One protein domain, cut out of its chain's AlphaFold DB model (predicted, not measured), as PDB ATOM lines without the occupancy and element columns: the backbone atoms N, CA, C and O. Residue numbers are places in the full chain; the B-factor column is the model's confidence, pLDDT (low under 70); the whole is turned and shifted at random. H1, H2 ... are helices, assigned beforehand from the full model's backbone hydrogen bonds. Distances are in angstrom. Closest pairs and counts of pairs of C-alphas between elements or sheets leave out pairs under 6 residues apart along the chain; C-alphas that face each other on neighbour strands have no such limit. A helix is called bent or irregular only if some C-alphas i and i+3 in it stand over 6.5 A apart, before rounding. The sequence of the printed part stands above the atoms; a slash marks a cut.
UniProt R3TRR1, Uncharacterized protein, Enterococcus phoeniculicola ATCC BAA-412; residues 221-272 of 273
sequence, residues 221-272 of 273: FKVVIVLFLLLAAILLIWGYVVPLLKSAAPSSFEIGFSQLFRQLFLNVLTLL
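AT A GLANCE: This is residues 221 to 272 of the 273 residues of an uncharacterized protein of Enterococcus phoeniculicola ATCC BAA-412 (UniProt R3TRR1). Two helices make a narrow V, open at one end: the long H1 is one arm, the shorter H2 folds back as the other, and a tight link joins them at the point. The outline is flat, spanning 44 by 28 by 9 A. The 52 printed residues hold H1, then H2, and no named strand; the class is all helix. The whole is only just loose, close to extended, with a radius of gyration of the C-alphas of 14.4 A.

HOW THE PARTS SIT: Start from H1, residues 221 to 248, and look across to H2, residues 252 to 270: they are close but not clearly touching, the closest C-alphas being those of Lys 246 and Glu 254, 7.5 A apart. They run opposite ways at a shallow tilt of 28 degrees. Of their O i to N i+4 pairs, 22 of 24 in H1 and 14 of 15 in H2 are within hydrogen-bond range.

IN THESE COORDINATES: Find C-alpha 221 at (-51.905, 28.335, -24.007); from there H1 runs 39.1 A to C-alpha 248. It is irregular, but only just: C-alphas 239 and 242 are 6.6 A apart. H2 runs 28.6 A, ending at C-alpha 270, (-22.794, 34.437, -19.222).

THE WHOLE: The C-alphas of Phe 221 and Ser 251 are the two farthest apart, 43.9 A. The printed part has no cut. Confidence is low, under 70, at residues 246 to 262 and 264 to 272.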
ATOM      1  N   PHE A 221     -51.855  29.185 -22.810       73.88
ATOM      2  CA  PHE A 221     -51.905  28.335 -24.007       73.88
ATOM      3  C   PHE A 221     -51.353  29.042 -25.248       73.88
ATOM      4  O   PHE A 221     -50.599  28.441 -26.009       73.88
ATOM      5  N   LYS A 222     -51.675  30.327 -25.446       77.62
ATOM      6  CA  LYS A 222     -51.128  31.112 -26.564       77.62
ATOM      7  C   LYS A 222     -49.613  31.273 -26.460       77.62
ATOM      8  O   LYS A 222     -48.929  31.103 -27.462       77.62
ATOM      9  N   VAL A 223     -49.090  31.558 -25.268       81.88
ATOM     10  CA  VAL A 223     -47.644  31.686 -25.024       81.88
ATOM     11  C   VAL A 223     -46.929  30.361 -25.287       81.88
ATOM     12  O   VAL A 223     -45.919  30.349 -25.983       81.88
ATOM     13  N   VAL A 224     -47.482  29.241 -24.813       83.38
ATOM     14  CA  VAL A 224     -46.938  27.898 -25.066       83.38
ATOM     15  C   VAL A 224     -46.926  27.583 -26.563       83.38
ATOM     16  O   VAL A 224     -45.902  27.144 -27.077       83.38
ATOM     17  N   ILE A 225     -48.015  27.861 -27.287       85.94
ATOM     18  CA  ILE A 225     -48.074  27.664 -28.744       85.94
ATOM     19  C   ILE A 225     -47.014  28.512 -29.455       85.94
ATOM     20  O   ILE A 225     -46.309  28.000 -30.319       85.94
ATOM     21  N   VAL A 226     -46.863  29.787 -29.086       89.06
ATOM     22  CA  VAL A 226     -45.845  30.671 -29.677       89.06
ATOM     23  C   VAL A 226     -44.431  30.161 -29.393       89.06
ATOM     24  O   VAL A 226     -43.611  30.132 -30.307       89.06
ATOM     25  N   LEU A 227     -44.147  29.701 -28.171       88.81
ATOM     26  CA  LEU A 227     -42.863  29.088 -27.816       88.81
ATOM     27  C   LEU A 227     -42.590  27.818 -28.631       88.81
ATOM     28  O   LEU A 227     -41.487  27.657 -29.146       88.81
ATOM     29  N   PHE A 228     -43.589  26.951 -28.810       89.56
ATOM     30  CA  PHE A 228     -43.463  25.762 -29.656       89.56
ATOM     31  C   PHE A 228     -43.224  26.114 -31.126       89.56
ATOM     32  O   PHE A 228     -42.399  25.473 -31.773       89.56
ATOM     33  N   LEU A 229     -43.895  27.141 -31.653       90.38
ATOM     34  CA  LEU A 229     -43.676  27.617 -33.019       90.38
ATOM     35  C   LEU A 229     -42.276  28.215 -33.196       90.38
ATOM     36  O   LEU A 229     -41.628  27.941 -34.203       90.38
ATOM     37  N   LEU A 230     -41.783  28.978 -32.217       90.19
ATOM     38  CA  LEU A 230     -40.413  29.498 -32.217       90.19
ATOM     39  C   LEU A 230     -39.386  28.368 -32.159       90.19
ATOM     40  O   LEU A 230     -38.434  28.372 -32.934       90.19
ATOM     41  N   LEU A 231     -39.596  27.372 -31.296       90.81
ATOM     42  CA  LEU A 231     -38.731  26.198 -31.208       90.81
ATOM     43  C   LEU A 231     -38.722  25.420 -32.531       90.81
ATOM     44  O   LEU A 231     -37.655  25.081 -33.037       90.81
ATOM     45  N   ALA A 232     -39.894  25.185 -33.127       88.88
ATOM     46  CA  ALA A 232     -40.018  24.525 -34.421       88.88
ATOM     47  C   ALA A 232     -39.326  25.319 -35.539       88.88
ATOM     48  O   ALA A 232     -38.642  24.727 -36.371       88.88
ATOM     49  N   ALA A 233     -39.443  26.651 -35.537       89.38
ATOM     50  CA  ALA A 233     -38.752  27.520 -36.485       89.38
ATOM     51  C   ALA A 233     -37.227  27.453 -36.312       89.38
ATOM     52  O   ALA A 233     -36.512  27.317 -37.302       89.38
ATOM     53  N   ILE A 234     -36.724  27.475 -35.073       89.81
ATOM     54  CA  ILE A 234     -35.294  27.308 -34.780       89.81
ATOM     55  C   ILE A 234     -34.810  25.948 -35.283       89.81
ATOM     56  O   ILE A 234     -33.804  25.898 -35.983       89.81
ATOM     57  N   LEU A 235     -35.535  24.865 -34.991       88.50
ATOM     58  CA  LEU A 235     -35.189  23.515 -35.442       88.50
ATOM     59  C   LEU A 235     -35.228  23.381 -36.969       88.50
ATOM     60  O   LEU A 235     -34.366  22.716 -37.533       88.50
ATOM     61  N   LEU A 236     -36.169  24.036 -37.654       87.88
ATOM     62  CA  LEU A 236     -36.216  24.093 -39.120       87.88
ATOM     63  C   LEU A 236     -35.022  24.851 -39.701       87.88
ATOM     64  O   LEU A 236     -34.392  24.391 -40.654       87.88
ATOM     65  N   ILE A 237     -34.670  25.995 -39.114       84.75
ATOM     66  CA  ILE A 237     -33.490  26.757 -39.528       84.75
ATOM     67  C   ILE A 237     -32.230  25.907 -39.316       84.75
ATOM     68  O   ILE A 237     -31.402  25.801 -40.218       84.75
ATOM     69  N   TRP A 238     -32.111  25.239 -38.171       82.56
ATOM     70  CA  TRP A 238     -30.958  24.401 -37.837       82.56
ATOM     71  C   TRP A 238     -30.852  23.132 -38.684       82.56
ATOM     72  O   TRP A 238     -29.763  22.780 -39.126       82.56
ATOM     73  N   GLY A 239     -31.966  22.432 -38.895       81.69
ATOM     74  CA  GLY A 239     -32.002  21.130 -39.560       81.69
ATOM     75  C   GLY A 239     -32.057  21.209 -41.080       81.69
ATOM     76  O   GLY A 239     -31.621  20.275 -41.745       81.69
ATOM     77  N   TYR A 240     -32.567  22.310 -41.638       80.12
ATOM     78  CA  TYR A 240     -32.754  22.456 -43.084       80.12
ATOM     79  C   TYR A 240     -32.000  23.644 -43.669       80.12
ATOM     80  O   TYR A 240     -31.292  23.482 -44.657       80.12
ATOM     81  N   VAL A 241     -32.098  24.833 -43.072       77.75
ATOM     82  CA  VAL A 241     -31.518  26.047 -43.674       77.75
ATOM     83  C   VAL A 241     -29.996  26.080 -43.522       77.75
ATOM     84  O   VAL A 241     -29.289  26.348 -44.491       77.75
ATOM     85  N   VAL A 242     -29.466  25.752 -42.341       77.75
ATOM     86  CA  VAL A 242     -28.016  25.740 -42.081       77.75
ATOM     87  C   VAL A 242     -27.273  24.695 -42.935       77.75
ATOM     88  O   VAL A 242     -26.262  25.062 -43.535       77.75
ATOM     89  N   PRO A 243     -27.729  23.433 -43.068       78.94
ATOM     90  CA  PRO A 243     -27.072  22.450 -43.933       78.94
ATOM     91  C   PRO A 243     -27.127  22.831 -45.413       78.94
ATOM     92  O   PRO A 243     -26.144  22.654 -46.130       78.94
ATOM     93  N   LEU A 244     -28.246  23.406 -45.862       76.81
ATOM     94  CA  LEU A 244     -28.424  23.829 -47.250       76.81
ATOM     95  C   LEU A 244     -27.510  25.018 -47.590       76.81
ATOM     96  O   LEU A 244     -26.832  24.998 -48.616       76.81
ATOM     97  N   LEU A 245     -27.385  25.992 -46.682       71.75
ATOM     98  CA  LEU A 245     -26.411  27.083 -46.798       71.75
ATOM     99  C   LEU A 245     -24.963  26.575 -46.781       71.75
ATOM    100  O   LEU A 245     -24.152  27.060 -47.564       71.75
ATOM    101  N   LYS A 246     -24.636  25.569 -45.958       67.62
ATOM    102  CA  LYS A 246     -23.305  24.936 -45.961       67.62
ATOM    103  C   LYS A 246     -22.988  24.235 -47.282       67.62
ATOM    104  O   LYS A 246     -21.865  24.333 -47.753       67.62
ATOM    105  N   SER A 247     -23.966  23.574 -47.904       69.88
ATOM    106  CA  SER A 247     -23.770  22.920 -49.207       69.88
ATOM    107  C   SER A 247     -23.605  23.893 -50.382       69.88
ATOM    108  O   SER A 247     -23.069  23.505 -51.417       69.88
ATOM    109  N   ALA A 248     -24.044  25.147 -50.229       64.81
ATOM    110  CA  ALA A 248     -24.038  26.161 -51.284       64.81
ATOM    111  C   ALA A 248     -22.955  27.248 -51.113       64.81
ATOM    112  O   ALA A 248     -22.792  28.082 -52.004       64.81
ATOM    113  N   ALA A 249     -22.229  27.277 -49.989       58.75
ATOM    114  CA  ALA A 249     -21.284  28.346 -49.665       58.75
ATOM    115  C   ALA A 249     -19.809  27.948 -49.907       58.75
ATOM    116  O   ALA A 249     -19.420  26.818 -49.619       58.75
ATOM    117  N   PRO A 250     -18.952  28.873 -50.386       59.31
ATOM    118  CA  PRO A 250     -17.510  28.649 -50.479       59.31
ATOM    119  C   PRO A 250     -16.861  28.555 -49.084       59.31
ATOM    120  O   PRO A 250     -17.348  29.142 -48.117       59.31
ATOM    121  N   SER A 251     -15.726  27.853 -48.988       59.03
ATOM    122  CA  SER A 251     -15.024  27.478 -47.741       59.03
ATOM    123  C   SER A 251     -14.698  28.631 -46.773       59.03
ATOM    124  O   SER A 251     -14.508  28.404 -45.580       59.03
ATOM    125  N   SER A 252     -14.693  29.881 -47.238       57.97
ATOM    126  CA  SER A 252     -14.530  31.076 -46.401       57.97
ATOM    127  C   SER A 252     -15.743  31.392 -45.509       57.97
ATOM    128  O   SER A 252     -15.603  32.129 -44.532       57.97
ATOM    129  N   PHE A 253     -16.927  30.845 -45.803       55.97
ATOM    130  CA  PHE A 253     -18.151  31.067 -45.021       55.97
ATOM    131  C   PHE A 253     -18.196  30.221 -43.733       55.97
ATOM    132  O   PHE A 253     -18.760  30.653 -42.727       55.97
ATOM    133  N   GLU A 254     -17.544  29.051 -43.714       54.94
ATOM    134  CA  GLU A 254     -17.501  28.173 -42.531       54.94
ATOM    135  C   GLU A 254     -16.741  28.797 -41.349       54.94
ATOM    136  O   GLU A 254     -17.107  28.603 -40.183       54.94
ATOM    137  N   ILE A 255     -15.710  29.594 -41.638       56.94
ATOM    138  CA  ILE A 255     -14.845  30.205 -40.620       56.94
ATOM    139  C   ILE A 255     -15.560  31.383 -39.939       56.94
ATOM    140  O   ILE A 255     -15.549  31.486 -38.714       56.94
ATOM    141  N   GLY A 256     -16.248  32.234 -40.708       59.84
ATOM    142  CA  GLY A 256     -16.962  33.396 -40.167       59.84
ATOM    143  C   GLY A 256     -18.221  33.024 -39.379       59.84
ATOM    144  O   GLY A 256     -18.464  33.563 -38.301       59.84
ATOM    145  N   PHE A 257     -19.005  32.061 -39.875       58.34
ATOM    146  CA  PHE A 257     -20.266  31.680 -39.234       58.34
ATOM    147  C   PHE A 257     -20.039  30.945 -37.905       58.34
ATOM    148  O   PHE A 257     -20.747  31.196 -36.933       58.34
ATOM    149  N   SER A 258     -19.020  30.081 -37.824       62.78
ATOM    150  CA  SER A 258     -18.692  29.340 -36.597       62.78
ATOM    151  C   SER A 258     -18.157  30.235 -35.471       62.78
ATOM    152  O   SER A 258     -18.483  30.005 -34.304       62.78
ATOM    153  N   GLN A 259     -17.392  31.283 -35.799       66.06
ATOM    154  CA  GLN A 259     -16.891  32.248 -34.815       66.06
ATOM    155  C   GLN A 259     -18.007  33.123 -34.238       66.06
ATOM    156  O   GLN A 259     -18.110  33.248 -33.017       66.06
ATOM    157  N   LEU A 260     -18.883  33.656 -35.093       67.56
ATOM    158  CA  LEU A 260     -20.004  34.510 -34.683       67.56
ATOM    159  C   LEU A 260     -21.001  33.736 -33.799       67.56
ATOM    160  O   LEU A 260     -21.486  34.254 -32.793       67.56
ATOM    161  N   PHE A 261     -21.232  32.455 -34.109       63.31
ATOM    162  CA  PHE A 261     -22.084  31.576 -33.302       63.31
ATOM    163  C   PHE A 261     -21.463  31.195 -31.954       63.31
ATOM    164  O   PHE A 261     -22.165  31.178 -30.945       63.31
ATOM    165  N   ARG A 262     -20.149  30.919 -31.903       66.38
ATOM    166  CA  ARG A 262     -19.439  30.685 -30.632       66.38
ATOM    167  C   ARG A 262     -19.539  31.895 -29.708       66.38
ATOM    168  O   ARG A 262     -19.767  31.722 -28.516       66.38
ATOM    169  N   GLN A 263     -19.403  33.098 -30.260       70.19
ATOM    170  CA  GLN A 263     -19.521  34.345 -29.505       70.19
ATOM    171  C   GLN A 263     -20.937  34.558 -28.960       70.19
ATOM    172  O   GLN A 263     -21.095  34.876 -27.787       70.19
ATOM    173  N   LEU A 264     -21.968  34.312 -29.773       65.56
ATOM    174  CA  LEU A 264     -23.362  34.379 -29.324       65.56
ATOM    175  C   LEU A 264     -23.668  33.349 -28.227       65.56
ATOM    176  O   LEU A 264     -24.308  33.692 -27.240       65.56
ATOM    177  N   PHE A 265     -23.174  32.116 -28.356       64.06
ATOM    178  CA  PHE A 265     -23.402  31.064 -27.362       64.06
ATOM    179  C   PHE A 265     -22.715  31.361 -26.018       64.06
ATOM    180  O   PHE A 265     -23.323  31.180 -24.967       64.06
ATOM    181  N   LEU A 266     -21.483  31.882 -26.043       66.31
ATOM    182  CA  LEU A 266     -20.761  32.304 -24.835       66.31
ATOM    183  C   LEU A 266     -21.425  33.510 -24.148       66.31
ATOM    184  O   LEU A 266     -21.506  33.552 -22.921       66.31
ATOM    185  N   ASN A 267     -21.958  34.456 -24.925       66.69
ATOM    186  CA  ASN A 267     -22.683  35.608 -24.382       66.69
ATOM    187  C   ASN A 267     -24.032  35.213 -23.760       66.69
ATOM    188  O   ASN A 267     -24.465  35.825 -22.792       66.69
ATOM    189  N   VAL A 268     -24.703  34.183 -24.286       58.12
ATOM    190  CA  VAL A 268     -25.950  33.670 -23.693       58.12
ATOM    191  C   VAL A 268     -25.677  32.890 -22.404       58.12
ATOM    192  O   VAL A 268     -26.440  33.026 -21.455       58.12
ATOM    193  N   LEU A 269     -24.583  32.122 -22.332       51.75
ATOM    194  CA  LEU A 269     -24.208  31.384 -21.116       51.75
ATOM    195  C   LEU A 269     -23.855  32.316 -19.947       51.75
ATOM    196  O   LEU A 269     -24.232  32.041 -18.817       51.75
ATOM    197  N   THR A 270     -23.182  33.430 -20.230       59.09
ATOM    198  CA  THR A 270     -22.794  34.437 -19.222       59.09
ATOM    199  C   THR A 270     -23.955  35.308 -18.739       59.09
ATOM    200  O   THR A 270     -23.837  35.959 -17.711       59.09
ATOM    201  N   LEU A 271     -25.083  35.320 -19.456       47.69
ATOM    202  CA  LEU A 271     -26.329  35.971 -19.031       47.69
ATOM    203  C   LEU A 271     -27.226  35.060 -18.170       47.69
ATOM    204  O   LEU A 271     -28.265  35.515 -17.694       47.69
ATOM    205  N   LEU A 272     -26.868  33.780 -18.026       44.28
ATOM    206  CA  LEU A 272     -27.621  32.761 -17.283       44.28
ATOM    207  C   LEU A 272     -26.962  32.363 -15.945       44.28
ATOM    208  O   LEU A 272     -27.544  31.548 -15.226       44.28
TER     209      LEU A 272